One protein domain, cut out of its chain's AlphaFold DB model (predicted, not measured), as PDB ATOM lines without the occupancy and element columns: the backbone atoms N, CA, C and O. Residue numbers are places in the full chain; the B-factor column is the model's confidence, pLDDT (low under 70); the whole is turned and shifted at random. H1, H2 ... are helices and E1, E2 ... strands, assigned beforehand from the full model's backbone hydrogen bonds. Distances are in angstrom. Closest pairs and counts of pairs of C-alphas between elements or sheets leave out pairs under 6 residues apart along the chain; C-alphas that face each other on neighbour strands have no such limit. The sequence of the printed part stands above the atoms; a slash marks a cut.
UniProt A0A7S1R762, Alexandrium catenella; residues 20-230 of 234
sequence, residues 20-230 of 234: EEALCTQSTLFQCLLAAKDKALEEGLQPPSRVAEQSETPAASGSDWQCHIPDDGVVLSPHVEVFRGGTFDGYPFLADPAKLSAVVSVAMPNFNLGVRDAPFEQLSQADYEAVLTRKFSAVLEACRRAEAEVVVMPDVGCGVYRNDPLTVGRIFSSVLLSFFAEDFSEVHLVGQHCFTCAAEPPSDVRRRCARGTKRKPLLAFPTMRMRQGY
ATOM      1  N   GLU A  20      44.377 -30.980  59.421       94.56
ATOM      2  CA  GLU A  20      44.522 -32.291  60.052       94.56
ATOM      3  C   GLU A  20      44.528 -32.176  61.580       94.56
ATOM      4  O   GLU A  20      43.800 -32.909  62.247       94.56
ATOM      5  N   GLU A  21      45.272 -31.213  62.135       93.81
ATOM      6  CA  GLU A  21      45.326 -30.966  63.576       93.81
ATOM      7  C   GLU A  21      43.965 -30.531  64.119       93.81
ATOM      8  O   GLU A  21      43.543 -30.995  65.182       93.81
ATOM      9  N   ALA A  22      43.256 -29.667  63.383       93.81
ATOM     10  CA  ALA A  22      41.907 -29.244  63.745       93.81
ATOM     11  C   ALA A  22      40.945 -30.442  63.782       93.81
ATOM     12  O   ALA A  22      40.283 -30.657  64.798       93.81
ATOM     13  N   LEU A  23      40.932 -31.283  62.741       95.31
ATOM     14  CA  LEU A  23      40.074 -32.470  62.702       95.31
ATOM     15  C   LEU A  23      40.433 -33.496  63.782       95.31
ATOM     16  O   LEU A  23      39.527 -34.041  64.411       95.31
ATOM     17  N   CYS A  24      41.720 -33.736  64.046       96.38
ATOM     18  CA  CYS A  24      42.151 -34.626  65.130       96.38
ATOM     19  C   CYS A  24      41.751 -34.089  66.510       96.38
ATOM     20  O   CYS A  24      41.421 -34.865  67.399       96.38
ATOM     21  N   THR A  25      41.721 -32.764  66.678       95.38
ATOM     22  CA  THR A  25      41.244 -32.125  67.913       95.38
ATOM     23  C   THR A  25      39.734 -32.264  68.072       95.38
ATOM     24  O   THR A  25      39.241 -32.477  69.180       95.38
ATOM     25  N   GLN A  26      38.993 -32.138  66.974       96.62
ATOM     26  CA  GLN A  26      37.535 -32.066  66.979       96.62
ATOM     27  C   GLN A  26      36.825 -33.414  66.994       96.62
ATOM     28  O   GLN A  26      35.627 -33.454  67.281       96.62
ATOM     29  N   SER A  27      37.520 -34.493  66.639       98.00
ATOM     30  CA  SER A  27      36.876 -35.753  66.291       98.00
ATOM     31  C   SER A  27      37.637 -36.986  66.758       98.00
ATOM     32  O   SER A  27      38.737 -36.910  67.302       98.00
ATOM     33  N   THR A  28      37.047 -38.155  66.521       97.81
ATOM     34  CA  THR A  28      37.674 -39.457  66.790       97.81
ATOM     35  C   THR A  28      38.726 -39.867  65.749       97.81
ATOM     36  O   THR A  28      39.349 -40.919  65.900       97.81
ATOM     37  N   LEU A  29      38.987 -39.035  64.727       98.00
ATOM     38  CA  LEU A  29      39.867 -39.337  63.589       98.00
ATOM     39  C   LEU A  29      41.269 -39.818  63.989       98.00
ATOM     40  O   LEU A  29      41.811 -40.718  63.350       98.00
ATOM     41  N   PHE A  30      41.860 -39.243  65.039       97.19
ATOM     42  CA  PHE A  30      43.234 -39.566  65.428       97.19
ATOM     43  C   PHE A  30      43.427 -41.059  65.745       97.19
ATOM     44  O   PHE A  30      44.457 -41.634  65.405       97.19
ATOM     45  N   GLN A  31      42.413 -41.715  66.322       96.62
ATOM     46  CA  GLN A  31      42.462 -43.153  66.611       96.62
ATOM     47  C   GLN A  31      42.476 -43.995  65.328       96.62
ATOM     48  O   GLN A  31      43.190 -44.992  65.247       96.62
ATOM     49  N   CYS A  32      41.747 -43.569  64.293       97.31
ATOM     50  CA  CYS A  32      41.776 -44.228  62.988       97.31
ATOM     51  C   CYS A  32      43.143 -44.076  62.307       97.31
ATOM     52  O   CYS A  32      43.636 -45.030  61.711       97.31
ATOM     53  N   LEU A  33      43.778 -42.904  62.424       97.19
ATOM     54  CA  LEU A  33      45.117 -42.673  61.872       97.19
ATOM     55  C   LEU A  33      46.187 -43.518  62.580       97.19
ATOM     56  O   LEU A  33      47.079 -44.039  61.915       97.19
ATOM     57  N   LEU A  34      46.080 -43.709  63.900       96.50
ATOM     58  CA  LEU A  34      46.954 -44.627  64.644       96.50
ATOM     59  C   LEU A  34      46.850 -46.058  64.104       96.50
ATOM     60  O   LEU A  34      47.864 -46.637  63.726       96.50
ATOM     61  N   ALA A  35      45.629 -46.581  63.973       96.62
ATOM     62  CA  ALA A  35      45.407 -47.911  63.407       96.62
ATOM     63  C   ALA A  35      45.914 -48.024  61.956       96.62
ATOM     64  O   ALA A  35      46.449 -49.057  61.558       96.62
ATOM     65  N   ALA A  36      45.782 -46.956  61.163       96.62
ATOM     66  CA  ALA A  36      46.309 -46.915  59.804       96.62
ATOM     67  C   ALA A  36      47.842 -46.970  59.763       96.62
ATOM     68  O   ALA A  36      48.396 -47.636  58.891       96.62
ATOM     69  N   LYS A  37      48.536 -46.323  60.709       96.44
ATOM     70  CA  LYS A  37      49.993 -46.451  60.844       96.44
ATOM     71  C   LYS A  37      50.406 -47.869  61.199       96.44
ATOM     72  O   LYS A  37      51.333 -48.375  60.576       96.44
ATOM     73  N   ASP A  38      49.748 -48.492  62.171       96.62
ATOM     74  CA  ASP A  38      50.084 -49.860  62.573       96.62
ATOM     75  C   ASP A  38      49.919 -50.814  61.384       96.62
ATOM     76  O   ASP A  38      50.838 -51.557  61.044       96.62
ATOM     77  N   LYS A  39      48.812 -50.674  60.647       96.56
ATOM     78  CA  LYS A  39      48.575 -51.418  59.408       96.56
ATOM     79  C   LYS A  39      49.632 -51.146  58.332       96.56
ATOM     80  O   LYS A  39      50.111 -52.081  57.699       96.56
ATOM     81  N   ALA A  40      50.018 -49.889  58.125       96.19
ATOM     82  CA  ALA A  40      51.053 -49.532  57.158       96.19
ATOM     83  C   ALA A  40      52.416 -50.154  57.510       96.19
ATOM     84  O   ALA A  40      53.144 -50.572  56.613       96.19
ATOM     85  N   LEU A  41      52.748 -50.254  58.802       94.69
ATOM     86  CA  LEU A  41      53.958 -50.934  59.270       94.69
ATOM     87  C   LEU A  41      53.887 -52.448  59.031       94.69
ATOM     88  O   LEU A  41      54.856 -53.024  58.542       94.69
ATOM     89  N   GLU A  42      52.752 -53.080  59.337       95.69
ATOM     90  CA  GLU A  42      52.523 -54.513  59.099       95.69
ATOM     91  C   GLU A  42      52.608 -54.876  57.610       95.69
ATOM     92  O   GLU A  42      53.196 -55.894  57.247       95.69
ATOM     93  N   GLU A  43      52.056 -54.027  56.744       95.31
ATOM     94  CA  GLU A  43      52.075 -54.205  55.288       95.31
ATOM     95  C   GLU A  43      53.409 -53.781  54.650       95.31
ATOM     96  O   GLU A  43      53.615 -53.982  53.453       95.31
ATOM     97  N   GLY A  44      54.332 -53.210  55.432       93.62
ATOM     98  CA  GLY A  44      55.621 -52.736  54.938       93.62
ATOM     99  C   GLY A  44      55.486 -51.601  53.922       93.62
ATOM    100  O   GLY A  44      56.265 -51.545  52.968       93.62
ATOM    101  N   LEU A  45      54.504 -50.713  54.106       94.19
ATOM    102  CA  LEU A  45      54.256 -49.581  53.220       94.19
ATOM    103  C   LEU A  45      55.513 -48.711  53.096       94.19
ATOM    104  O   LEU A  45      56.115 -48.305  54.090       94.19
ATOM    105  N   GLN A  46      55.890 -48.418  51.854       90.88
ATOM    106  CA  GLN A  46      57.058 -47.603  51.540       90.88
ATOM    107  C   GLN A  46      56.642 -46.206  51.071       90.88
ATOM    108  O   GLN A  46      55.600 -46.061  50.419       90.88
ATOM    109  N   PRO A  47      57.461 -45.173  51.341       89.50
ATOM    110  CA  PRO A  47      57.296 -43.875  50.709       89.50
ATOM    111  C   PRO A  47      57.308 -43.981  49.176       89.50
ATOM    112  O   PRO A  47      57.875 -44.926  48.620       89.50
ATOM    113  N   PRO A  48      56.733 -42.992  48.471       87.69
ATOM    114  CA  PRO A  48      56.789 -42.955  47.014       87.69
ATOM    115  C   PRO A  48      58.238 -43.049  46.508       87.69
ATOM    116  O   PRO A  48      59.105 -42.352  47.028       87.69
ATOM    117  N   SER A  49      58.511 -43.826  45.452       82.38
ATOM    118  CA  SER A  49      59.881 -44.009  44.922       82.38
ATOM    119  C   SER A  49      60.584 -42.689  44.592       82.38
ATOM    120  O   SER A  49      61.768 -42.522  44.865       82.38
ATOM    121  N   ARG A  50      59.822 -41.698  44.116       81.44
ATOM    122  CA  ARG A  50      60.311 -40.338  43.849       81.44
ATOM    123  C   ARG A  50      60.861 -39.605  45.079       81.44
ATOM    124  O   ARG A  50      61.701 -38.732  44.923       81.44
ATOM    125  N   VAL A  51      60.420 -39.956  46.288       79.12
ATOM    126  CA  VAL A  51      60.995 -39.444  47.544       79.12
ATOM    127  C   VAL A  51      62.343 -40.108  47.814       79.12
ATOM    128  O   VAL A  51      63.291 -39.426  48.191       79.12
ATOM    129  N   ALA A  52      62.444 -41.422  47.596       64.62
ATOM    130  CA  ALA A  52      63.687 -42.166  47.791       64.62
ATOM    131  C   ALA A  52      64.794 -41.697  46.825       64.62
ATOM    132  O   ALA A  52      65.948 -41.571  47.222       64.62
ATOM    133  N   GLU A  53      64.434 -41.371  45.582       59.75
ATOM    134  CA  GLU A  53      65.361 -40.870  44.555       59.75
ATOM    135  C   GLU A  53      65.835 -39.426  44.808       59.75
ATOM    136  O   GLU A  53      66.925 -39.054  44.385       59.75
ATOM    137  N   GLN A  54      65.037 -38.617  45.514       60.50
ATOM    138  CA  GLN A  54      65.302 -37.196  45.801       60.50
ATOM    139  C   GLN A  54      65.875 -36.965  47.213       60.50
ATOM    140  O   GLN A  54      65.983 -35.827  47.674       60.50
ATOM    141  N   SER A  55      66.242 -38.049  47.903       54.88
ATOM    142  CA  SER A  55      66.707 -38.093  49.292       54.88
ATOM    143  C   SER A  55      68.113 -37.488  49.494       54.88
ATOM    144  O   SER A  55      69.016 -38.123  50.032       54.88
ATOM    145  N   GLU A  56      68.315 -36.224  49.128       53.22
ATOM    146  CA  GLU A  56      69.384 -35.401  49.718       53.22
ATOM    147  C   GLU A  56      68.951 -34.797  51.070       53.22
ATOM    148  O   GLU A  56      69.772 -34.262  51.816       53.22
ATOM    149  N   THR A  57      67.661 -34.909  51.420       55.56
ATOM    150  CA  THR A  57      67.099 -34.486  52.711       55.56
ATOM    151  C   THR A  57      66.654 -35.705  53.532       55.56
ATOM    152  O   THR A  57      65.505 -36.144  53.415       55.56
ATOM    153  N   PRO A  58      67.547 -36.291  54.358       58.62
ATOM    154  CA  PRO A  58      67.148 -37.341  55.291       58.62
ATOM    155  C   PRO A  58      66.055 -36.824  56.232       58.62
ATOM    156  O   PRO A  58      65.969 -35.617  56.494       58.62
ATOM    157  N   ALA A  59      65.231 -37.731  56.769       61.97
ATOM    158  CA  ALA A  59      64.291 -37.364  57.822       61.97
ATOM    159  C   ALA A  59      65.045 -36.673  58.968       61.97
ATOM    160  O   ALA A  59      66.231 -36.927  59.187       61.97
ATOM    161  N   ALA A  60      64.369 -35.814  59.738       56.25
ATOM    162  CA  ALA A  60      65.004 -35.065  60.831       56.25
ATOM    163  C   ALA A  60      65.741 -35.959  61.862       56.25
ATOM    164  O   ALA A  60      66.597 -35.474  62.598       56.25
ATOM    165  N   SER A  61      65.421 -37.257  61.900       54.56
ATOM    166  CA  SER A  61      66.036 -38.316  62.709       54.56
ATOM    167  C   SER A  61      67.295 -38.963  62.110       54.56
ATOM    168  O   SER A  61      67.927 -39.767  62.790       54.56
ATOM    169  N   GLY A  62      67.656 -38.672  60.856       60.19
ATOM    170  CA  GLY A  62      68.721 -39.372  60.126       60.19
ATOM    171  C   GLY A  62      68.339 -40.777  59.634       60.19
ATOM    172  O   GLY A  62      69.220 -41.526  59.221       60.19
ATOM    173  N   SER A  63      67.053 -41.141  59.693       64.62
ATOM    174  CA  SER A  63      66.508 -42.418  59.209       64.62
ATOM    175  C   SER A  63      65.765 -42.257  57.881       64.62
ATOM    176  O   SER A  63      65.408 -41.140  57.497       64.62
ATOM    177  N   ASP A  64      65.464 -43.378  57.224       76.81
ATOM    178  CA  ASP A  64      64.564 -43.400  56.068       76.81
ATOM    179  C   ASP A  64      63.177 -42.857  56.439       76.81
ATOM    180  O   ASP A  64      62.705 -42.998  57.577       76.81
ATOM    181  N   TRP A  65      62.522 -42.218  55.470       84.38
ATOM    182  CA  TRP A  65      61.147 -41.757  55.621       84.38
ATOM    183  C   TRP A  65      60.213 -42.957  55.808       84.38
ATOM    184  O   TRP A  65      60.308 -43.950  55.097       84.38
ATOM    185  N   GLN A  66      59.274 -42.847  56.743       88.31
ATOM    186  CA  GLN A  66      58.193 -43.815  56.922       88.31
ATOM    187  C   GLN A  66      56.871 -43.111  56.658       88.31
ATOM    188  O   GLN A  66      56.645 -42.016  57.183       88.31
ATOM    189  N   CYS A  67      56.007 -43.725  55.852       92.81
ATOM    190  CA  CYS A  67      54.683 -43.196  55.568       92.81
ATOM    191  C   CYS A  67      53.579 -44.142  56.050       92.81
ATOM    192  O   CYS A  67      53.765 -45.351  56.130       92.81
ATOM    193  N   HIS A  68      52.418 -43.572  56.372       95.44
ATOM    194  CA  HIS A  68      51.220 -44.322  56.774       95.44
ATOM    195  C   HIS A  68      50.018 -44.086  55.845       95.44
ATOM    196  O   HIS A  68      48.935 -44.620  56.071       95.44
ATOM    197  N   ILE A  69      50.202 -43.281  54.795       96.25
ATOM    198  CA  ILE A  69      49.216 -43.069  53.735       96.25
ATOM    199  C   ILE A  69      49.871 -43.495  52.418       96.25
ATOM    200  O   ILE A  69      50.923 -42.939  52.082       96.25
ATOM    201  N   PRO A  70      49.285 -44.452  51.672       93.25
ATOM    202  CA  PRO A  70      49.841 -44.894  50.399       93.25
ATOM    203  C   PRO A  70      49.907 -43.762  49.374       93.25
ATOM    204  O   PRO A  70      49.078 -42.850  49.374       93.25
ATOM    205  N   ASP A  71      50.879 -43.828  48.468       91.00
ATOM    206  CA  ASP A  71      51.067 -42.780  47.467       91.00
ATOM    207  C   ASP A  71      49.883 -42.654  46.493       91.00
ATOM    208  O   ASP A  71      49.415 -41.555  46.184       91.00
ATOM    209  N   ASP A  72      49.378 -43.788  46.033       90.44
ATOM    210  CA  ASP A  72      48.246 -43.934  45.125       90.44
ATOM    211  C   ASP A  72      46.946 -44.299  45.859       90.44
ATOM    212  O   ASP A  72      45.965 -44.701  45.234       90.44
ATOM    213  N   GLY A  73      46.923 -44.131  47.183       95.44
ATOM    214  CA  GLY A  73      45.809 -44.521  48.031       95.44
ATOM    215  C   GLY A  73      45.416 -43.463  49.051       95.44
ATOM    216  O   GLY A  73      45.850 -42.310  49.033       95.44
ATOM    217  N   VAL A  74      44.528 -43.884  49.943       98.38
ATOM    218  CA  VAL A  74      43.970 -43.071  51.021       98.38
ATOM    219  C   VAL A  74      43.762 -43.936  52.254       98.38
ATOM    220  O   VAL A  74      43.616 -45.154  52.153       98.38
ATOM    221  N   VAL A  75      43.676 -43.296  53.415       98.31
ATOM    222  CA  VAL A  75      43.149 -43.923  54.627       98.31
ATOM    223  C   VAL A  75      41.664 -43.587  54.722       98.31
ATOM    224  O   VAL A  75      41.290 -42.419  54.838       98.31
ATOM    225  N   LEU A  76      40.814 -44.611  54.669       98.44
ATOM    226  CA  LEU A  76      39.373 -44.486  54.874       98.44
ATOM    227  C   LEU A  76      39.046 -44.748  56.349       98.44
ATOM    228  O   LEU A  76      39.199 -45.871  56.823       98.44
ATOM    229  N   SER A  77      38.599 -43.715  57.060       98.44
ATOM    230  CA  SER A  77      38.244 -43.773  58.484       98.44
ATOM    231  C   SER A  77      36.719 -43.743  58.642       98.44
ATOM    232  O   SER A  77      36.144 -42.654  58.578       98.44
ATOM    233  N   PRO A  78      36.032 -44.891  58.785       97.38
ATOM    234  CA  PRO A  78      34.575 -44.932  58.893       97.38
ATOM    235  C   PRO A  78      34.079 -44.431  60.257       97.38
ATOM    236  O   PRO A  78      34.792 -44.520  61.254       97.38
ATOM    237  N   HIS A  79      32.834 -43.946  60.300       96.19
ATOM    238  CA  HIS A  79      32.104 -43.605  61.534       96.19
ATOM    239  C   HIS A  79      32.822 -42.607  62.461       96.19
ATOM    240  O   HIS A  79      32.734 -42.702  63.686       96.19
ATOM    241  N   VAL A  80      33.538 -41.641  61.884       98.12
ATOM    242  CA  VAL A  80      34.195 -40.581  62.658       98.12
ATOM    243  C   VAL A  80      33.137 -39.668  63.276       98.12
ATOM    244  O   VAL A  80      32.243 -39.177  62.585       98.12
ATOM    245  N   GLU A  81      33.259 -39.408  64.575       98.12
ATOM    246  CA  GLU A  81      32.364 -38.518  65.316       98.12
ATOM    247  C   GLU A  81      33.071 -37.193  65.598       98.12
ATOM    248  O   GLU A  81      34.163 -37.179  66.166       98.12
ATOM    249  N   VAL A  82      32.447 -36.081  65.213       98.19
ATOM    250  CA  VAL A  82      32.895 -34.715  65.500       98.19
ATOM    251  C   VAL A  82      32.179 -34.232  66.755       98.19
ATOM    252  O   VAL A  82      30.973 -33.999  66.742       98.19
ATOM    253  N   PHE A  83      32.923 -34.080  67.846       97.75
ATOM    254  CA  PHE A  83      32.391 -33.765  69.174       97.75
ATOM    255  C   PHE A  83      32.893 -32.428  69.733       97.75
ATOM    256  O   PHE A  83      32.502 -32.048  70.841       97.75
ATOM    257  N   ARG A  84      33.735 -31.688  68.996       97.62
ATOM    258  CA  ARG A  84      34.107 -30.304  69.340       97.62
ATOM    259  C   ARG A  84      33.826 -29.306  68.218       97.62
ATOM    260  O   ARG A  84      33.890 -29.648  67.042       97.62
ATOM    261  N   GLY A  85      33.561 -28.061  68.615       95.44
ATOM    262  CA  GLY A  85      33.372 -26.906  67.737       95.44
ATOM    263  C   GLY A  85      34.658 -26.417  67.066       95.44
ATOM    264  O   GLY A  85      35.715 -27.039  67.174       95.44
ATOM    265  N   GLY A  86      34.558 -25.305  66.337       91.94
ATOM    266  CA  GLY A  86      35.612 -24.765  65.478       91.94
ATOM    267  C   GLY A  86      36.872 -24.302  66.210       91.94
ATOM    268  O   GLY A  86      36.840 -23.959  67.392       91.94
ATOM    269  N   THR A  87      37.980 -24.199  65.469       88.31
ATOM    270  CA  THR A  87      39.231 -23.584  65.947       88.31
ATOM    271  C   THR A  87      39.004 -22.173  66.493       88.31
ATOM    272  O   THR A  87      39.540 -21.833  67.542       88.31
ATOM    273  N   PHE A  88      38.180 -21.368  65.814       88.12
ATOM    274  CA  PHE A  88      37.888 -19.987  66.219       88.12
ATOM    275  C   PHE A  88      37.024 -19.882  67.481       88.12
ATOM    276  O   PHE A  88      37.034 -18.841  68.129       88.12
ATOM    277  N   ASP A  89      36.340 -20.965  67.859       92.06
ATOM    278  CA  ASP A  89      35.520 -21.033  69.071       92.06
ATOM    279  C   ASP A  89      36.288 -21.646  70.256       92.06
ATOM    280  O   ASP A  89      35.750 -21.760  71.355       92.06
ATOM    281  N   GLY A  90      37.541 -22.070  70.047       91.44
ATOM    282  CA  GLY A  90      38.360 -22.715  71.075       91.44
ATOM    283  C   GLY A  90      38.009 -24.184  71.332       91.44
ATOM    284  O   GLY A  90      38.276 -24.690  72.420       91.44
ATOM    285  N   TYR A  91      37.425 -24.880  70.349       94.19
ATOM    286  CA  TYR A  91      37.063 -26.303  70.433       94.19
ATOM    287  C   TYR A  91      36.132 -26.679  71.615       94.19
ATOM    288  O   TYR A  91      36.400 -27.662  72.327       94.19
ATOM    289  N   PRO A  92      35.017 -25.951  71.839       97.31
ATOM    290  CA  PRO A  92      34.058 -26.307  72.882       97.31
ATOM    291  C   PRO A  92      33.442 -27.673  72.573       97.31
ATOM    292  O   PRO A  92      33.307 -28.039  71.407       97.31
ATOM    293  N   PHE A  93      33.041 -28.427  73.595       98.00
ATOM    294  CA  PHE A  93      32.264 -29.645  73.360       98.00
ATOM    295  C   PHE A  93      30.920 -29.301  72.711       98.00
ATOM    296  O   PHE A  93      30.241 -28.365  73.135       98.00
ATOM    297  N   LEU A  94      30.544 -30.062  71.686       97.00
ATOM    298  CA  LEU A  94      29.228 -29.962  71.068       97.00
ATOM    299  C   LEU A  94      28.198 -30.680  71.942       97.00
ATOM    300  O   LEU A  94      28.473 -31.750  72.481       97.00
ATOM    301  N   ALA A  95      27.005 -30.094  72.064       96.69
ATOM    302  CA  ALA A  95      25.892 -30.728  72.770       96.69
ATOM    303  C   ALA A  95      25.386 -31.985  72.038       96.69
ATOM    304  O   ALA A  95      24.956 -32.935  72.685       96.69
ATOM    305  N   ASP A  96      25.472 -31.981  70.706       96.44
ATOM    306  CA  ASP A  96      25.115 -33.099  69.836       96.44
ATOM    307  C   ASP A  96      26.273 -33.365  68.854       96.44
ATOM    308  O   ASP A  96      26.502 -32.557  67.947       96.44
ATOM    309  N   PRO A  97      27.081 -34.421  69.072       96.75
ATOM    310  CA  PRO A  97      28.173 -34.778  68.173       96.75
ATOM    311  C   PRO A  97      27.678 -35.180  66.779       96.75
ATOM    312  O   PRO A  97      26.781 -36.009  66.633       96.75
ATOM    313  N   ALA A  98      28.320 -34.658  65.736       96.12
ATOM    314  CA  ALA A  98      27.992 -35.015  64.360       96.12
ATOM    315  C   ALA A  98      28.688 -36.323  63.960       96.12
ATOM    316  O   ALA A  98      29.908 -36.444  64.079       96.12
ATOM    317  N   LYS A  99      27.930 -37.293  63.438       96.38
ATOM    318  CA  LYS A  99      28.476 -38.556  62.918       96.38
ATOM    319  C   LYS A  99      28.689 -38.460  61.415       96.38
ATOM    320  O   LYS A  99      27.757 -38.153  60.675       96.38
ATOM    321  N   LEU A 100      29.905 -38.740  60.967       97.56
ATOM    322  CA  LEU A 100      30.262 -38.788  59.552       97.56
ATOM    323  C   LEU A 100      30.241 -40.239  59.067       97.56
ATOM    324  O   LEU A 100      30.679 -41.133  59.794       97.56
ATOM    325  N   SER A 101      29.806 -40.478  57.823       97.00
ATOM    326  CA  SER A 101      29.942 -41.803  57.195       97.00
ATOM    327  C   SER A 101      31.406 -42.241  57.196       97.00
ATOM    328  O   SER A 101      31.731 -43.347  57.627       97.00
ATOM    329  N   ALA A 102      32.300 -41.332  56.795       98.25
ATOM    330  CA  ALA A 102      33.736 -41.502  56.915       98.25
ATOM    331  C   ALA A 102      34.494 -40.169  56.816       98.25
ATOM    332  O   ALA A 102      33.970 -39.165  56.333       98.25
ATOM    333  N   VAL A 103      35.767 -40.199  57.206       98.56
ATOM    334  CA  VAL A 103      36.788 -39.227  56.805       98.56
ATOM    335  C   VAL A 103      37.790 -39.923  55.892       98.56
ATOM    336  O   VAL A 103      38.312 -40.988  56.224       98.56
ATOM    337  N   VAL A 104      38.071 -39.309  54.742       98.69
ATOM    338  CA  VAL A 104      39.071 -39.791  53.783       98.69
ATOM    339  C   VAL A 104      40.344 -38.958  53.919       98.69
ATOM    340  O   VAL A 104      40.376 -37.767  53.597       98.69
ATOM    341  N   SER A 105      41.409 -39.593  54.398       98.44
ATOM    342  CA  SER A 105      42.719 -38.976  54.580       98.44
ATOM    343  C   SER A 105      43.615 -39.273  53.383       98.44
ATOM    344  O   SER A 105      43.943 -40.423  53.097       98.44
ATOM    345  N   VAL A 106      44.012 -38.211  52.684       98.19
ATOM    346  CA  VAL A 106      44.907 -38.247  51.524       98.19
ATOM    347  C   VAL A 106      46.100 -37.333  51.771       98.19
ATOM    348  O   VAL A 106      45.931 -36.204  52.252       98.19
ATOM    349  N   ALA A 107      47.287 -37.820  51.418       96.38
ATOM    350  CA  ALA A 107      48.526 -37.057  51.455       96.38
ATOM    351  C   ALA A 107      48.836 -36.456  50.086       96.38
ATOM    352  O   ALA A 107      48.802 -37.165  49.079       96.38
ATOM    353  N   MET A 108      49.155 -35.163  50.058       96.50
ATOM    354  CA  MET A 108      49.553 -34.443  48.844       96.50
ATOM    355  C   MET A 108      51.070 -34.252  48.776       96.50
ATOM    356  O   MET A 108      51.708 -34.284  49.830       96.50
ATOM    357  N   PRO A 109      51.642 -34.034  47.576       95.44
ATOM    358  CA  PRO A 109      53.057 -33.720  47.439       95.44
ATOM    359  C   PRO A 109      53.443 -32.470  48.223       95.44
ATOM    360  O   PRO A 109      52.665 -31.512  48.286       95.44
ATOM    361  N   ASN A 110      54.632 -32.462  48.815       94.81
ATOM    362  CA  ASN A 110      55.125 -31.309  49.562       94.81
ATOM    363  C   ASN A 110      56.073 -30.448  48.711       94.81
ATOM    364  O   ASN A 110      57.237 -30.788  48.516       94.81
ATOM    365  N   PHE A 111      55.592 -29.280  48.281       95.00
ATOM    366  CA  PHE A 111      56.381 -28.266  47.568       95.00
ATOM    367  C   PHE A 111      56.894 -27.152  48.487       95.00
ATOM    368  O   PHE A 111      57.315 -26.083  48.033       95.00
ATOM    369  N   ASN A 112      56.856 -27.361  49.802       93.56
ATOM    370  CA  ASN A 112      57.316 -26.391  50.777       93.56
ATOM    371  C   ASN A 112      58.610 -26.855  51.455       93.56
ATOM    372  O   ASN A 112      58.581 -27.602  52.429       93.56
ATOM    373  N   LEU A 113      59.743 -26.302  51.012       89.94
ATOM    374  CA  LEU A 113      61.068 -26.517  51.621       89.94
ATOM    375  C   LEU A 113      61.140 -26.141  53.116       89.94
ATOM    376  O   LEU A 113      62.056 -26.556  53.819       89.94
ATOM    377  N   GLY A 114      60.196 -25.338  53.622       89.38
ATOM    378  CA  GLY A 114      60.109 -24.993  55.044       89.38
ATOM    379  C   GLY A 114      59.500 -26.091  55.926       89.38
ATOM    380  O   GLY A 114      59.524 -25.970  57.151       89.38
ATOM    381  N   VAL A 115      58.932 -27.143  55.335       88.62
ATOM    382  CA  VAL A 115      58.376 -28.304  56.039       88.62
ATOM    383  C   VAL A 115      59.492 -29.334  56.199       88.62
ATOM    384  O   VAL A 115      60.015 -29.824  55.209       88.62
ATOM    385  N   ARG A 116      59.885 -29.630  57.444       86.25
ATOM    386  CA  ARG A 116      61.037 -30.505  57.756       86.25
ATOM    387  C   ARG A 116      60.662 -31.932  58.140       86.25
ATOM    388  O   ARG A 116      61.520 -32.797  58.240       86.25
ATOM    389  N   ASP A 117      59.392 -32.148  58.421       87.06
ATOM    390  CA  ASP A 117      58.782 -33.401  58.853       87.06
ATOM    391  C   ASP A 117      58.025 -34.094  57.709       87.06
ATOM    392  O   ASP A 117      57.319 -35.066  57.937       87.06
ATOM    393  N   ALA A 118      58.198 -33.619  56.478       89.50
ATOM    394  CA  ALA A 118      57.817 -34.306  55.257       89.50
ATOM    395  C   ALA A 118      58.892 -34.026  54.191       89.50
ATOM    396  O   ALA A 118      59.409 -32.906  54.151       89.50
ATOM    397  N   PRO A 119      59.226 -34.996  53.328       89.94
ATOM    398  CA  PRO A 119      60.182 -34.805  52.248       89.94
ATOM    399  C   PRO A 119      59.676 -33.742  51.281       89.94
ATOM    400  O   PRO A 119      58.477 -33.645  51.029       89.94
ATOM    401  N   PHE A 120      60.585 -32.932  50.750       90.12
ATOM    402  CA  PHE A 120      60.276 -32.071  49.614       90.12
ATOM    403  C   PHE A 120      60.221 -32.916  48.341       90.12
ATOM    404  O   PHE A 120      61.044 -33.809  48.159       90.12
ATOM    405  N   GLU A 121      59.270 -32.622  47.461       91.19
ATOM    406  CA  GLU A 121      59.112 -33.319  46.188       91.19
ATOM    407  C   GLU A 121      59.330 -32.356  45.020       91.19
ATOM    408  O   GLU A 121      58.791 -31.251  44.993       91.19
ATOM    409  N   GLN A 122      60.079 -32.795  44.013       89.44
ATOM    410  CA  GLN A 122      60.207 -32.098  42.738       89.44
ATOM    411  C   GLN A 122      59.528 -32.916  41.642       89.44
ATOM    412  O   GLN A 122      59.914 -34.050  41.365       89.44
ATOM    413  N   LEU A 123      58.508 -32.338  41.011       91.81
ATOM    414  CA  LEU A 123      57.714 -32.995  39.976       91.81
ATOM    415  C   LEU A 123      57.647 -32.123  38.726       91.81
ATOM    416  O   LEU A 123      57.540 -30.897  38.817       91.81
ATOM    417  N   SER A 124      57.667 -32.759  37.553       95.19
ATOM    418  CA  SER A 124      57.238 -32.084  36.331       95.19
ATOM    419  C   SER A 124      55.741 -31.763  36.420       95.19
ATOM    420  O   SER A 124      54.999 -32.402  37.169       95.19
ATOM    421  N   GLN A 125      55.266 -30.801  35.624       95.81
ATOM    422  CA  GLN A 125      53.837 -30.476  35.584       95.81
ATOM    423  C   GLN A 125      52.980 -31.705  35.225       95.81
ATOM    424  O   GLN A 125      51.922 -31.914  35.813       95.81
ATOM    425  N   ALA A 126      53.448 -32.537  34.289       97.12
ATOM    426  CA  ALA A 126      52.734 -33.737  33.864       97.12
ATOM    427  C   ALA A 126      52.663 -34.788  34.984       97.12
ATOM    428  O   ALA A 126      51.594 -35.346  35.233       97.12
ATOM    429  N   ASP A 127      53.769 -35.015  35.699       95.62
ATOM    430  CA  ASP A 127      53.799 -35.968  36.813       95.62
ATOM    431  C   ASP A 127      52.937 -35.491  37.979       95.62
ATOM    432  O   ASP A 127      52.212 -36.286  38.575       95.62
ATOM    433  N   TYR A 128      52.961 -34.190  38.275       96.62
ATOM    434  CA  TYR A 128      52.114 -33.588  39.298       96.62
ATOM    435  C   TYR A 128      50.623 -33.779  38.989       96.62
ATOM    436  O   TYR A 128      49.874 -34.268  39.839       96.62
ATOM    437  N   GLU A 129      50.186 -33.483  37.760       97.81
ATOM    438  CA  GLU A 129      48.795 -33.708  37.345       97.81
ATOM    439  C   GLU A 129      48.412 -35.196  37.392       97.81
ATOM    440  O   GLU A 129      47.311 -35.538  37.835       97.81
ATOM    441  N   ALA A 130      49.324 -36.097  37.014       97.06
ATOM    442  CA  ALA A 130      49.102 -37.539  37.094       97.06
ATOM    443  C   ALA A 130      48.981 -38.032  38.548       97.06
ATOM    444  O   ALA A 130      48.108 -38.851  38.851       97.06
ATOM    445  N   VAL A 131      49.818 -37.520  39.456       96.88
ATOM    446  CA  VAL A 131      49.752 -37.804  40.898       96.88
ATOM    447  C   VAL A 131      48.419 -37.331  41.476       96.88
ATOM    448  O   VAL A 131      47.732 -38.115  42.131       96.88
ATOM    449  N   LEU A 132      48.012 -36.088  41.200       98.06
ATOM    450  CA  LEU A 132      46.726 -35.561  41.662       98.06
ATOM    451  C   LEU A 132      45.545 -36.366  41.119       98.06
ATOM    452  O   LEU A 132      44.615 -36.660  41.865       98.06
ATOM    453  N   THR A 133      45.599 -36.766  39.848       98.38
ATOM    454  CA  THR A 133      44.551 -37.586  39.226       98.38
ATOM    455  C   THR A 133      44.381 -38.905  39.975       98.38
ATOM    456  O   THR A 133      43.269 -39.232  40.380       98.38
ATOM    457  N   ARG A 134      45.476 -39.637  40.235       98.00
ATOM    458  CA  ARG A 134      45.429 -40.897  41.002       98.00
ATOM    459  C   ARG A 134      44.884 -40.686  42.413       98.00
ATOM    460  O   ARG A 134      43.997 -41.422  42.840       98.00
ATOM    461  N   LYS A 135      45.365 -39.653  43.106       98.19
ATOM    462  CA  LYS A 135      44.935 -39.333  44.472       98.19
ATOM    463  C   LYS A 135      43.448 -38.987  44.537       98.19
ATOM    464  O   LYS A 135      42.753 -39.515  45.397       98.19
ATOM    465  N   PHE A 136      42.925 -38.165  43.626       98.56
ATOM    466  CA  PHE A 136      41.492 -37.856  43.611       98.56
ATOM    467  C   PHE A 136      40.627 -39.040  43.194       98.56
ATOM    468  O   PHE A 136      39.548 -39.205  43.758       98.56
ATOM    469  N   SER A 137      41.101 -39.898  42.287       98.44
ATOM    470  CA  SER A 137      40.407 -41.150  41.979       98.44
ATOM    471  C   SER A 137      40.298 -42.038  43.220       98.44
ATOM    472  O   SER A 137      39.215 -42.532  43.515       98.44
ATOM    473  N   ALA A 138      41.382 -42.184  43.991       98.62
ATOM    474  CA  ALA A 138      41.373 -42.943  45.241       98.62
ATOM    475  C   ALA A 138      40.463 -42.308  46.309       98.62
ATOM    476  O   ALA A 138      39.732 -43.021  46.993       98.62
ATOM    477  N   VAL A 139      40.465 -40.973  46.428       98.62
ATOM    478  CA  VAL A 139      39.577 -40.239  47.346       98.62
ATOM    479  C   VAL A 139      38.109 -40.495  47.015       98.62
ATOM    480  O   VAL A 139      37.345 -40.869  47.901       98.62
ATOM    481  N   LEU A 140      37.709 -40.305  45.758       98.44
ATOM    482  CA  LEU A 140      36.311 -40.435  45.347       98.44
ATOM    483  C   LEU A 140      35.843 -41.894  45.377       98.44
ATOM    484  O   LEU A 140      34.736 -42.167  45.831       98.44
ATOM    485  N   GLU A 141      36.708 -42.844  45.020       98.56
ATOM    486  CA  GLU A 141      36.426 -44.269  45.195       98.56
ATOM    487  C   GLU A 141      36.239 -44.637  46.677       98.56
ATOM    488  O   GLU A 141      35.348 -45.418  47.011       98.56
ATOM    489  N   ALA A 142      37.025 -44.058  47.590       98.56
ATOM    490  CA  ALA A 142      36.841 -44.267  49.024       98.56
ATOM    491  C   ALA A 142      35.535 -43.643  49.542       98.56
ATOM    492  O   ALA A 142      34.848 -44.280  50.338       98.56
ATOM    493  N   CYS A 143      35.149 -42.457  49.059       98.31
ATOM    494  CA  CYS A 143      33.843 -41.862  49.360       98.31
ATOM    495  C   CYS A 143      32.690 -42.759  48.884       98.31
ATOM    496  O   CYS A 143      31.749 -42.998  49.637       98.31
ATOM    497  N   ARG A 144      32.788 -43.306  47.665       97.56
ATOM    498  CA  ARG A 144      31.803 -44.240  47.103       97.56
ATOM    499  C   ARG A 144      31.704 -45.527  47.928       97.56
ATOM    500  O   ARG A 144      30.606 -45.984  48.218       97.56
ATOM    501  N   ARG A 145      32.839 -46.093  48.360       97.50
ATOM    502  CA  ARG A 145      32.890 -47.271  49.256       97.50
ATOM    503  C   ARG A 145      32.338 -47.003  50.650       97.50
ATOM    504  O   ARG A 145      31.861 -47.930  51.290       97.50
ATOM    505  N   ALA A 146      32.423 -45.762  51.116       97.44
ATOM    506  CA  ALA A 146      31.797 -45.322  52.357       97.44
ATOM    507  C   ALA A 146      30.292 -45.048  52.203       97.44
ATOM    508  O   ALA A 146      29.681 -44.563  53.153       97.44
ATOM    509  N   GLU A 147      29.726 -45.298  51.014       96.62
ATOM    510  CA  GLU A 147      28.324 -45.039  50.673       96.62
ATOM    511  C   GLU A 147      27.925 -43.580  50.964       96.62
ATOM    512  O   GLU A 147      26.820 -43.276  51.408       96.62
ATOM    513  N   ALA A 148      28.863 -42.650  50.754       96.44
ATOM    514  CA  ALA A 148      28.630 -41.238  51.004       96.44
ATOM    515  C   ALA A 148      27.769 -40.630  49.891       96.44
ATOM    516  O   ALA A 148      28.159 -40.631  48.729       96.44
ATOM    517  N   GLU A 149      26.639 -40.024  50.253       94.81
ATOM    518  CA  GLU A 149      25.814 -39.250  49.313       94.81
ATOM    519  C   GLU A 149      26.294 -37.799  49.163       94.81
ATOM    520  O   GLU A 149      25.991 -37.138  48.164       94.81
ATOM    521  N   VAL A 150      27.003 -37.294  50.177       96.25
ATOM    522  CA  VAL A 150      27.461 -35.907  50.286       96.25
ATOM    523  C   VAL A 150      28.959 -35.888  50.566       96.25
ATOM    524  O   VAL A 150      29.421 -36.494  51.533       96.25
ATOM    525  N   VAL A 151      29.719 -35.163  49.746       97.31
ATOM    526  CA  VAL A 151      31.177 -35.031  49.884       97.31
ATOM    527  C   VAL A 151      31.535 -33.605  50.283       97.31
ATOM    528  O   VAL A 151      31.151 -32.654  49.610       97.31
ATOM    529  N   VAL A 152      32.322 -33.440  51.346       97.44
ATOM    530  CA  VAL A 152      32.935 -32.152  51.704       97.44
ATOM    531  C   VAL A 152      34.396 -32.184  51.278       97.44
ATOM    532  O   VAL A 152      35.187 -32.951  51.826       97.44
ATOM    533  N   MET A 153      34.757 -31.360  50.295       97.62
ATOM    534  CA  MET A 153      36.080 -31.359  49.686       97.62
ATOM    535  C   MET A 153      36.827 -30.047  49.964       97.62
ATOM    536  O   MET A 153      36.474 -29.010  49.392       97.62
ATOM    537  N   PRO A 154      37.857 -30.074  50.829       97.19
ATOM    538  CA  PRO A 154      38.738 -28.937  51.047       97.19
ATOM    539  C   PRO A 154      39.827 -28.830  49.967       97.19
ATOM    540  O   PRO A 154      40.094 -29.776  49.223       97.19
ATOM    541  N   ASP A 155      40.531 -27.702  49.957       96.50
ATOM    542  CA  ASP A 155      41.735 -27.402  49.174       96.50
ATOM    543  C   ASP A 155      42.973 -28.192  49.654       96.50
ATOM    544  O   ASP A 155      43.990 -27.658  50.109       96.50
ATOM    545  N   VAL A 156      42.885 -29.521  49.561       97.00
ATOM    546  CA  VAL A 156      43.900 -30.475  50.028       97.00
ATOM    547  C   VAL A 156      45.305 -30.147  49.496       97.00
ATOM    548  O   VAL A 156      45.525 -30.001  48.300       97.00
ATOM    549  N   GLY A 157      46.278 -30.022  50.404       96.44
ATOM    550  CA  GLY A 157      47.679 -29.731  50.067       96.44
ATOM    551  C   GLY A 157      48.000 -28.267  49.731       96.44
ATOM    552  O   GLY A 157      49.182 -27.927  49.643       96.44
ATOM    553  N   CYS A 158      47.005 -27.383  49.590       97.00
ATOM    554  CA  CYS A 158      47.220 -26.001  49.129       97.00
ATOM    555  C   CYS A 158      47.753 -25.057  50.223       97.00
ATOM    556  O   CYS A 158      48.353 -24.026  49.932       97.00
ATOM    557  N   GLY A 159      47.574 -25.428  51.496       94.00
ATOM    558  CA  GLY A 159      48.096 -24.693  52.650       94.00
ATOM    559  C   GLY A 159      49.575 -24.981  52.925       94.00
ATOM    560  O   GLY A 159      50.470 -24.443  52.277       94.00
ATOM    561  N   VAL A 160      49.848 -25.832  53.921       93.62
ATOM    562  CA  VAL A 160      51.211 -26.104  54.422       93.62
ATOM    563  C   VAL A 160      52.146 -26.628  53.327       93.62
ATOM    564  O   VAL A 160      53.303 -26.220  53.286       93.62
ATOM    565  N   TYR A 161      51.652 -27.477  52.425       95.19
ATOM    566  CA  TYR A 161      52.451 -28.110  51.366       95.19
ATOM    567  C   TYR A 161      52.552 -27.292  50.074       95.19
ATOM    568  O   TYR A 161      53.277 -27.691  49.169       95.19
ATOM    569  N   ARG A 162      51.887 -26.129  49.999       96.50
ATOM    570  CA  ARG A 162      51.987 -25.171  48.883       96.50
ATOM    571  C   ARG A 162      51.687 -25.760  47.495       96.50
ATOM    572  O   ARG A 162      52.300 -25.364  46.509       96.50
ATOM    573  N   ASN A 163      50.730 -26.681  47.412       98.12
ATOM    574  CA  ASN A 163      50.164 -27.080  46.122       98.12
ATOM    575  C   ASN A 163      49.389 -25.902  45.508       98.12
ATOM    576  O   ASN A 163      48.780 -25.121  46.238       98.12
ATOM    577  N   ASP A 164      49.407 -25.772  44.179       97.62
ATOM    578  CA  ASP A 164      48.644 -24.726  43.490       97.62
ATOM    579  C   ASP A 164      47.128 -25.017  43.548       97.62
ATOM    580  O   ASP A 164      46.679 -25.992  42.932       97.62
ATOM    581  N   PRO A 165      46.320 -24.179  44.225       97.25
ATOM    582  CA  PRO A 165      44.885 -24.405  44.379       97.25
ATOM    583  C   PRO A 165      44.109 -24.420  43.059       97.25
ATOM    584  O   PRO A 165      43.096 -25.115  42.970       97.25
ATOM    585  N   LEU A 166      44.573 -23.711  42.020       96.62
ATOM    586  CA  LEU A 166      43.934 -23.749  40.700       96.62
ATOM    587  C   LEU A 166      44.089 -25.131  40.058       96.62
ATOM    588  O   LEU A 166      43.110 -25.713  39.586       96.62
ATOM    589  N   THR A 167      45.304 -25.681  40.071       97.88
ATOM    590  CA  THR A 167      45.579 -27.027  39.556       97.88
ATOM    591  C   THR A 167      44.851 -28.094  40.371       97.88
ATOM    592  O   THR A 167      44.173 -28.937  39.786       97.88
ATOM    593  N   VAL A 168      44.911 -28.024  41.704       98.44
ATOM    594  CA  VAL A 168      44.212 -28.959  42.605       98.44
ATOM    595  C   VAL A 168      42.705 -28.955  42.328       98.44
ATOM    596  O   VAL A 168      42.121 -30.022  42.134       98.44
ATOM    597  N   GLY A 169      42.083 -27.775  42.231       97.62
ATOM    598  CA  GLY A 169      40.654 -27.647  41.943       97.62
ATOM    599  C   GLY A 169      40.276 -28.175  40.559       97.62
ATOM    600  O   GLY A 169      39.349 -28.978  40.441       97.62
ATOM    601  N   ARG A 170      41.032 -27.802  39.516       97.62
ATOM    602  CA  ARG A 170      40.797 -28.265  38.136       97.62
ATOM    603  C   ARG A 170      40.864 -29.788  38.029       97.62
ATOM    604  O   ARG A 170      39.977 -30.390  37.425       97.62
ATOM    605  N   ILE A 171      41.907 -30.412  38.581       98.44
ATOM    606  CA  ILE A 171      42.087 -31.867  38.484       98.44
ATOM    607  C   ILE A 171      41.018 -32.594  39.306       98.44
ATOM    608  O   ILE A 171      40.449 -33.563  38.808       98.44
ATOM    609  N   PHE A 172      40.660 -32.094  40.496       98.12
ATOM    610  CA  PHE A 172      39.534 -32.640  41.259       98.12
ATOM    611  C   PHE A 172      38.235 -32.628  40.442       98.12
ATOM    612  O   PHE A 172      37.591 -33.666  40.299       98.12
ATOM    613  N   SER A 173      37.882 -31.475  39.856       96.50
ATOM    614  CA  SER A 173      36.682 -31.329  39.020       96.50
ATOM    615  C   SER A 173      36.695 -32.294  37.837       96.50
ATOM    616  O   SER A 173      35.698 -32.957  37.557       96.50
ATOM    617  N   SER A 174      37.850 -32.415  37.172       96.50
ATOM    618  CA  SER A 174      38.047 -33.322  36.043       96.50
ATOM    619  C   SER A 174      37.780 -34.775  36.435       96.50
ATOM    620  O   SER A 174      36.987 -35.441  35.779       96.50
ATOM    621  N   VAL A 175      38.389 -35.269  37.518       97.69
ATOM    622  CA  VAL A 175      38.190 -36.656  37.977       97.69
ATOM    623  C   VAL A 175      36.735 -36.896  38.381       97.69
ATOM    624  O   VAL A 175      36.135 -37.884  37.957       97.69
ATOM    625  N   LEU A 176      36.153 -35.977  39.153       96.31
ATOM    626  CA  LEU A 176      34.772 -36.074  39.614       96.31
ATOM    627  C   LEU A 176      33.788 -36.160  38.446       96.31
ATOM    628  O   LEU A 176      32.957 -37.061  38.411       96.31
ATOM    629  N   LEU A 177      33.902 -35.271  37.459       94.12
ATOM    630  CA  LEU A 177      32.994 -35.257  36.313       94.12
ATOM    631  C   LEU A 177      33.223 -36.407  35.331       94.12
ATOM    632  O   LEU A 177      32.276 -36.844  34.680       94.12
ATOM    633  N   SER A 178      34.464 -36.869  35.180       94.00
ATOM    634  CA  SER A 178      34.784 -37.945  34.241       94.00
ATOM    635  C   SER A 178      34.375 -39.321  34.750       94.00
ATOM    636  O   SER A 178      33.989 -40.157  33.936       94.00
ATOM    637  N   PHE A 179      34.476 -39.564  36.059       94.00
ATOM    638  CA  PHE A 179      34.372 -40.920  36.606       94.00
ATOM    639  C   PHE A 179      33.315 -41.086  37.694       94.00
ATOM    640  O   PHE A 179      32.881 -42.213  37.898       94.00
ATOM    641  N   PHE A 180      32.896 -40.004  38.363       94.50
ATOM    642  CA  PHE A 180      32.059 -40.084  39.567       94.50
ATOM    643  C   PHE A 180      30.849 -39.136  39.560       94.50
ATOM    644  O   PHE A 180      30.317 -38.760  40.605       94.50
ATOM    645  N   ALA A 181      30.421 -38.690  38.378       88.00
ATOM    646  CA  ALA A 181      29.397 -37.655  38.241       88.00
ATOM    647  C   ALA A 181      28.006 -38.084  38.744       88.00
ATOM    648  O   ALA A 181      27.160 -37.226  38.994       88.00
ATOM    649  N   GLU A 182      27.763 -39.393  38.856       88.94
ATOM    650  CA  GLU A 182      26.481 -39.967  39.282       88.94
ATOM    651  C   GLU A 182      26.525 -40.555  40.699       88.94
ATOM    652  O   GLU A 182      25.479 -40.920  41.230       88.94
ATOM    653  N   ASP A 183      27.706 -40.626  41.321       92.69
ATOM    654  CA  ASP A 183      27.901 -41.293  42.614       92.69
ATOM    655  C   ASP A 183      27.499 -40.426  43.811       92.69
ATOM    656  O   ASP A 183      27.180 -40.954  44.874       92.69
ATOM    657  N   PHE A 184      27.494 -39.100  43.652       94.38
ATOM    658  CA  PHE A 184      27.252 -38.161  44.746       94.38
ATOM    659  C   PHE A 184      26.056 -37.259  44.453       94.38
ATOM    660  O   PHE A 184      25.912 -36.697  43.367       94.38
ATOM    661  N   SER A 185      25.201 -37.066  45.455       91.62
ATOM    662  CA  SER A 185      24.063 -36.148  45.366       91.62
ATOM    663  C   SER A 185      24.492 -34.688  45.558       91.62
ATOM    664  O   SER A 185      23.901 -33.772  44.970       91.62
ATOM    665  N   GLU A 186      25.538 -34.458  46.359       93.25
ATOM    666  CA  GLU A 186      26.008 -33.125  46.720       93.25
ATOM    667  C   GLU A 186      27.516 -33.096  47.018       93.25
ATOM    668  O   GLU A 186      28.066 -33.991  47.657       93.25
ATOM    669  N   VAL A 187      28.192 -32.039  46.563       95.50
ATOM    670  CA  VAL A 187      29.609 -31.776  46.832       95.50
ATOM    671  C   VAL A 187      29.771 -30.351  47.355       95.50
ATOM    672  O   VAL A 187      29.471 -29.372  46.665       95.50
ATOM    673  N   HIS A 188      30.264 -30.231  48.583       96.06
ATOM    674  CA  HIS A 188      30.598 -28.966  49.225       96.06
ATOM    675  C   HIS A 188      32.084 -28.679  49.052       96.06
ATOM    676  O   HIS A 188      32.930 -29.361  49.627       96.06
ATOM    677  N   LEU A 189      32.400 -27.647  48.279       96.19
ATOM    678  CA  LEU A 189      33.757 -27.151  48.096       96.19
ATOM    679  C   LEU A 189      34.056 -26.115  49.178       96.19
ATOM    680  O   LEU A 189      33.321 -25.134  49.317       96.19
ATOM    681  N   VAL A 190      35.125 -26.330  49.941       94.50
ATOM    682  CA  VAL A 190      35.539 -25.449  51.043       94.50
ATOM    683  C   VAL A 190      37.031 -25.121  50.940       94.50
ATOM    684  O   VAL A 190      37.786 -25.855  50.310       94.50
ATOM    685  N   GLY A 191      37.468 -24.018  51.549       91.19
ATOM    686  CA  GLY A 191      38.877 -23.597  51.546       91.19
ATOM    687  C   GLY A 191      39.135 -22.351  50.698       91.19
ATOM    688  O   GLY A 191      38.303 -21.444  50.643       91.19
ATOM    689  N   GLN A 192      40.313 -22.264  50.078       91.62
ATOM    690  CA  GLN A 192      40.700 -21.120  49.250       91.62
ATOM    691  C   GLN A 192      39.735 -20.874  48.075       91.62
ATOM    692  O   GLN A 192      39.384 -21.786  47.332       91.62
ATOM    693  N   HIS A 193      39.395 -19.603  47.836       92.12
ATOM    694  CA  HIS A 193      38.482 -19.192  46.758       92.12
ATOM    695  C   HIS A 193      38.946 -19.641  45.361       92.12
ATOM    696  O   HIS A 193      38.148 -20.068  44.534       92.12
ATOM    697  N   CYS A 194      40.249 -19.578  45.077       93.31
ATOM    698  CA  CYS A 194      40.798 -20.051  43.804       93.31
ATOM    699  C   CYS A 194      40.589 -21.560  43.596       93.31
ATOM    700  O   CYS A 194      40.265 -21.963  42.481       93.31
ATOM    701  N   PHE A 195      40.697 -22.371  44.653       96.19
ATOM    702  CA  PHE A 195      40.371 -23.795  44.596       96.19
ATOM    703  C   PHE A 195      38.881 -24.001  44.322       96.19
ATOM    704  O   PHE A 195      38.531 -24.706  43.376       96.19
ATOM    705  N   THR A 196      37.998 -23.355  45.092       94.56
ATOM    706  CA  THR A 196      36.549 -23.553  44.939       94.56
ATOM    707  C   THR A 196      36.058 -23.104  43.562       94.56
ATOM    708  O   THR A 196      35.247 -23.796  42.953       94.56
ATOM    709  N   CYS A 197      36.587 -22.003  43.020       92.69
ATOM    710  CA  CYS A 197      36.279 -21.556  41.661       92.69
ATOM    711  C   CYS A 197      36.782 -22.521  40.582       92.69
ATOM    712  O   CYS A 197      36.076 -22.737  39.604       92.69
ATOM    713  N   ALA A 198      37.985 -23.085  40.733       93.25
ATOM    714  CA  ALA A 198      38.538 -24.027  39.760       93.25
ATOM    715  C   ALA A 198      37.873 -25.413  39.828       93.25
ATOM    716  O   ALA A 198      37.807 -26.116  38.821       93.25
ATOM    717  N   ALA A 199      37.395 -25.806  41.011       93.94
ATOM    718  CA  ALA A 199      36.692 -27.062  41.233       93.94
ATOM    719  C   ALA A 199      35.229 -27.023  40.763       93.94
ATOM    720  O   ALA A 199      34.682 -28.055  40.363       93.94
ATOM    721  N   GLU A 200      34.590 -25.849  40.777       87.50
ATOM    722  CA  GLU A 200      33.232 -25.702  40.264       87.50
ATOM    723  C   GLU A 200      33.185 -25.801  38.730       87.50
ATOM    724  O   GLU A 200      33.850 -25.038  38.026       87.50
ATOM    725  N   PRO A 201      32.343 -26.682  38.168       72.19
ATOM    726  CA  PRO A 201      32.203 -26.781  36.731       72.19
ATOM    727  C   PRO A 201      31.418 -25.588  36.162       72.19
ATOM    728  O   PRO A 201      30.510 -25.070  36.830       72.19
ATOM    729  N   PRO A 202      31.688 -25.189  34.902       64.50
ATOM    730  CA  PRO A 202      30.965 -24.112  34.235       64.50
ATOM    731  C   PRO A 202      29.444 -24.321  34.262       64.50
ATOM    732  O   PRO A 202      28.933 -25.437  34.136       64.50
ATOM    733  N   SER A 203      28.694 -23.225  34.372       55.72
ATOM    734  CA  SER A 203      27.230 -23.202  34.509       55.72
ATOM    735  C   SER A 203      26.461 -23.912  33.379       55.72
ATOM    736  O   SER A 203      25.345 -24.392  33.605       55.72
ATOM    737  N   ASP A 204      27.053 -24.061  32.191       49.59
ATOM    738  CA  ASP A 204      26.468 -24.806  31.069       49.59
ATOM    739  C   ASP A 204      26.478 -26.331  31.266       49.59
ATOM    740  O   ASP A 204      25.581 -27.024  30.772       49.59
ATOM    741  N   VAL A 205      27.416 -26.862  32.060       52.00
ATOM    742  CA  VAL A 205      27.451 -28.282  32.451       52.00
ATOM    743  C   VAL A 205      26.289 -28.592  33.401       52.00
ATOM    744  O   VAL A 205      25.580 -29.579  33.204       52.00
ATOM    745  N   ARG A 206      25.970 -27.676  34.334       47.06
ATOM    746  CA  ARG A 206      24.825 -27.807  35.263       47.06
ATOM    747  C   ARG A 206      23.480 -27.938  34.529       47.06
ATOM    748  O   ARG A 206      22.594 -28.670  34.968       47.06
ATOM    749  N   ARG A 207      23.310 -27.247  33.392       39.41
ATOM    750  CA  ARG A 207      22.061 -27.269  32.599       39.41
ATOM    751  C   ARG A 207      21.857 -28.563  31.816       39.41
ATOM    752  O   ARG A 207      20.703 -28.921  31.579       39.41
ATOM    753  N   ARG A 208      22.936 -29.242  31.410       43.75
ATOM    754  CA  ARG A 208      22.858 -30.538  30.719       43.75
ATOM    755  C   ARG A 208      22.476 -31.667  31.674       43.75
ATOM    756  O   ARG A 208      21.662 -32.494  31.284       43.75
ATOM    757  N   CYS A 209      22.940 -31.631  32.925       40.62
ATOM    758  CA  CYS A 209      22.486 -32.567  33.960       40.62
ATOM    759  C   CYS A 209      21.013 -32.331  34.360       40.62
ATOM    760  O   CYS A 209      20.290 -33.271  34.655       40.62
ATOM    761  N   ALA A 210      20.526 -31.082  34.326       40.56
ATOM    762  CA  ALA A 210      19.176 -30.742  34.796       40.56
ATOM    763  C   ALA A 210      18.036 -30.901  33.769       40.56
ATOM    764  O   ALA A 210      16.866 -30.860  34.149       40.56
ATOM    765  N   ARG A 211      18.319 -31.044  32.466       39.31
ATOM    766  CA  ARG A 211      17.277 -31.148  31.427       39.31
ATOM    767  C   ARG A 211      17.307 -32.511  30.753       39.31
ATOM    768  O   ARG A 211      17.929 -32.682  29.707       39.31
ATOM    769  N   GLY A 212      16.541 -33.450  31.305       44.50
ATOM    770  CA  GLY A 212      16.154 -34.668  30.600       44.50
ATOM    771  C   GLY A 212      15.445 -34.316  29.290       44.50
ATOM    772  O   GLY A 212      14.300 -33.868  29.282       44.50
ATOM    773  N   THR A 213      16.137 -34.486  28.165       37.03
ATOM    774  CA  THR A 213      15.563 -34.323  26.826       37.03
ATOM    775  C   THR A 213      15.250 -35.697  26.233       37.03
ATOM    776  O   THR A 213      16.045 -36.629  26.307       37.03
ATOM    777  N   LYS A 214      14.043 -35.832  25.662       38.31
ATOM    778  CA  LYS A 214      13.399 -37.073  25.181       38.31
ATOM    779  C   LYS A 214      14.048 -37.726  23.941       38.31
ATOM    780  O   LYS A 214      13.354 -38.310  23.112       38.31
ATOM    781  N   ARG A 215      15.365 -37.647  23.773       35.84
ATOM    782  CA  ARG A 215      16.099 -38.360  22.718       35.84
ATOM    783  C   ARG A 215      17.381 -38.902  23.316       35.84
ATOM    784  O   ARG A 215      18.260 -38.097  23.572       35.84
ATOM    785  N   LYS A 216      17.459 -40.222  23.539       35.81
ATOM    786  CA  LYS A 216      18.620 -40.932  24.104       35.81
ATOM    787  C   LYS A 216      19.958 -40.382  23.569       35.81
ATOM    788  O   LYS A 216      20.243 -40.595  22.388       35.81
ATOM    789  N   PRO A 217      20.818 -39.823  24.440       30.59
ATOM    790  CA  PRO A 217      22.259 -39.978  24.357       30.59
ATOM    791  C   PRO A 217      22.720 -40.863  25.532       30.59
ATOM    792  O   PRO A 217      22.028 -41.009  26.537       30.59
ATOM    793  N   LEU A 218      23.882 -41.490  25.408       33.75
ATOM    794  CA  LEU A 218      24.411 -42.509  26.326       33.75
ATOM    795  C   LEU A 218      24.872 -42.003  27.713       33.75
ATOM    796  O   LEU A 218      25.571 -42.731  28.402       33.75
ATOM    797  N   LEU A 219      24.503 -40.792  28.137       37.53
ATOM    798  CA  LEU A 219      24.933 -40.204  29.413       37.53
ATOM    799  C   LEU A 219      23.808 -39.320  29.969       37.53
ATOM    800  O   LEU A 219      23.556 -38.233  29.443       37.53
ATOM    801  N   ALA A 220      23.100 -39.800  30.990       30.39
ATOM    802  CA  ALA A 220      22.026 -39.082  31.670       30.39
ATOM    803  C   ALA A 220      22.384 -38.938  33.156       30.39
ATOM    804  O   ALA A 220      21.924 -39.714  33.980       30.39
ATOM    805  N   PHE A 221      23.193 -37.923  33.464       41.62
ATOM    806  CA  PHE A 221      23.698 -37.651  34.810       41.62
ATOM    807  C   PHE A 221      22.579 -37.220  35.783       41.62
ATOM    808  O   PHE A 221      21.802 -36.321  35.435       41.62
ATOM    809  N   PRO A 222      22.514 -37.754  37.020       44.22
ATOM    810  CA  PRO A 222      21.773 -37.144  38.117       44.22
ATOM    811  C   PRO A 222      22.279 -35.717  38.375       44.22
ATOM    812  O   PRO A 222      23.444 -35.385  38.148       44.22
ATOM    813  N   THR A 223      21.409 -34.834  38.857       57.78
ATOM    814  CA  THR A 223      21.771 -33.444  39.171       57.78
ATOM    815  C   THR A 223      22.566 -33.355  40.474       57.78
ATOM    816  O   THR A 223      22.025 -32.926  41.492       57.78
ATOM    817  N   MET A 224      23.840 -33.747  40.452       68.19
ATOM    818  CA  MET A 224      24.771 -33.492  41.553       68.19
ATOM    819  C   MET A 224      24.832 -31.985  41.842       68.19
ATOM    820  O   MET A 224      25.100 -31.168  40.952       68.19
ATOM    821  N   ARG A 225      24.561 -31.593  43.090       76.62
ATOM    822  CA  ARG A 225      24.636 -30.190  43.524       76.62
ATOM    823  C   ARG A 225      26.055 -29.860  43.966       76.62
ATOM    824  O   ARG A 225      26.583 -30.514  44.849       76.62
ATOM    825  N   MET A 226      26.657 -28.818  43.398       68.62
ATOM    826  CA  MET A 226      27.887 -28.240  43.943       68.62
ATOM    827  C   MET A 226      27.589 -26.936  44.671       68.62
ATOM    828  O   MET A 226      26.887 -26.075  44.129       68.62
ATOM    829  N   ARG A 227      28.129 -26.797  45.884       72.25
ATOM    830  CA  ARG A 227      28.050 -25.567  46.678       72.25
ATOM    831  C   ARG A 227      29.428 -25.130  47.140       72.25
ATOM    832  O   ARG A 227      30.215 -25.952  47.597       72.25
ATOM    833  N   GLN A 228      29.673 -23.826  47.103       67.94
ATOM    834  CA  GLN A 228      30.815 -23.221  47.780       67.94
ATOM    835  C   GLN A 228      30.429 -22.862  49.218       67.94
ATOM    836  O   GLN A 228      29.408 -22.213  49.447       67.94
ATOM    837  N   GLY A 229      31.243 -23.289  50.181       52.38
ATOM    838  CA  GLY A 229      31.183 -22.832  51.565       52.38
ATOM    839  C   GLY A 229      32.342 -21.881  51.841       52.38
ATOM    840  O   GLY A 229      33.498 -22.297  51.793       52.38
ATOM    841  N   TYR A 230      32.038 -20.615  52.129       43.44
ATOM    842  CA  TYR A 230      33.037 -19.625  52.526       43.44
ATOM    843  C   TYR A 230      33.017 -19.463  54.047       43.44
ATOM    844  O   TYR A 230      31.974 -19.166  54.627       43.44
TER     845      TYR A 230
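Overview. This is residues 20 to 230 of the 234 residues of a protein of Alexandrium catenella (UniProt A0A7S1R762). One face of a small sheet of three parallel strands, E5, E6 and E7, is covered by H6; H5 packs beside H6, and the long H4 crosses H5. Beyond H4, a ribbon of two strands, E1 and E4, lies between the last part of H4 and H2, then turns sharply into the hairpin E2 and E3, on which H1 packs; only residues 213 to 218 stick out free. The printed part has 211 residues, in the order H1 H2 H3 E1 E2 E3 E4 H4 E5 H5 E6 H6 H7 E7, of mixed class, helices and strands. It is compact, with a radius of gyration of the C-alphas of 18.6 A, and spans 65 by 47 by 32 A.

Arrangement. H1, residues 20 to 26, and H2, residues 29 to 42, are close but not clearly touching, with C-alphas 24 and 30 closest at 5.1 A. H3, residues 49 to 53, is apart from H2. E1, residues 75 to 78, and E4, residues 102 to 105, are antiparallel, with N 77 to O 103 at 2.9 A. E1 runs on at 87 degrees into E2, residues 81 to 84, which forms an antiparallel hairpin with E3, residues 93 to 99, with N 82 to O 98 at 2.8 A. The closest C-alphas of H2 and E1 are 32 and 77, at 5.7 A; those of E4 and H4, residues 125 to 145, are 104 and 139, at 6.5 A. E5, residues 150 to 154, and E6, residues 186 to 190, are parallel, with N 153 to O 188 at 2.8 A; E6 and E7, residues 225 to 229, are parallel, with N 189 to O 227 at 2.8 A. H5, residues 165 to 179, touches H4 at a steep tilt of 53 degrees, closest at C-alphas 136 and 172, 6.0 A. H6, residues 193 to 199, touches H5, closest at C-alphas 169 and 199, 4.1 A; its height over the sheet is 8.8 A. E5, H5, E6 and E6, H6, H7, E7 are strand-helix-strand units, parallel neighbour strands joined through helices, with right-handed crossovers. H7, residues 203 to 210, is not on the sheet; 2 of 4 of its O i to N i+4 pairs are within hydrogen-bond range, and every such pair in the other helices.

Along the chain. H1 begins at C-alpha 20, (44.522, -32.291, 60.052). H4 is 30.1 A long, H5 21.1 A and H2 20.3 A; E3 is 14.2 A. E7 ends at C-alpha 229, (31.183, -22.832, 51.565).

Size, cuts and confidence. C-alphas 62 and 214, the farthest apart, are 65.5 A apart. The printed part has no cut; the long links are H3 to E1, E4 to H4 and H7 to E7. Mean pLDDT of the printed part is 86.2, and 39 residues are under 70, among them 52 to 63 and 202 to 224.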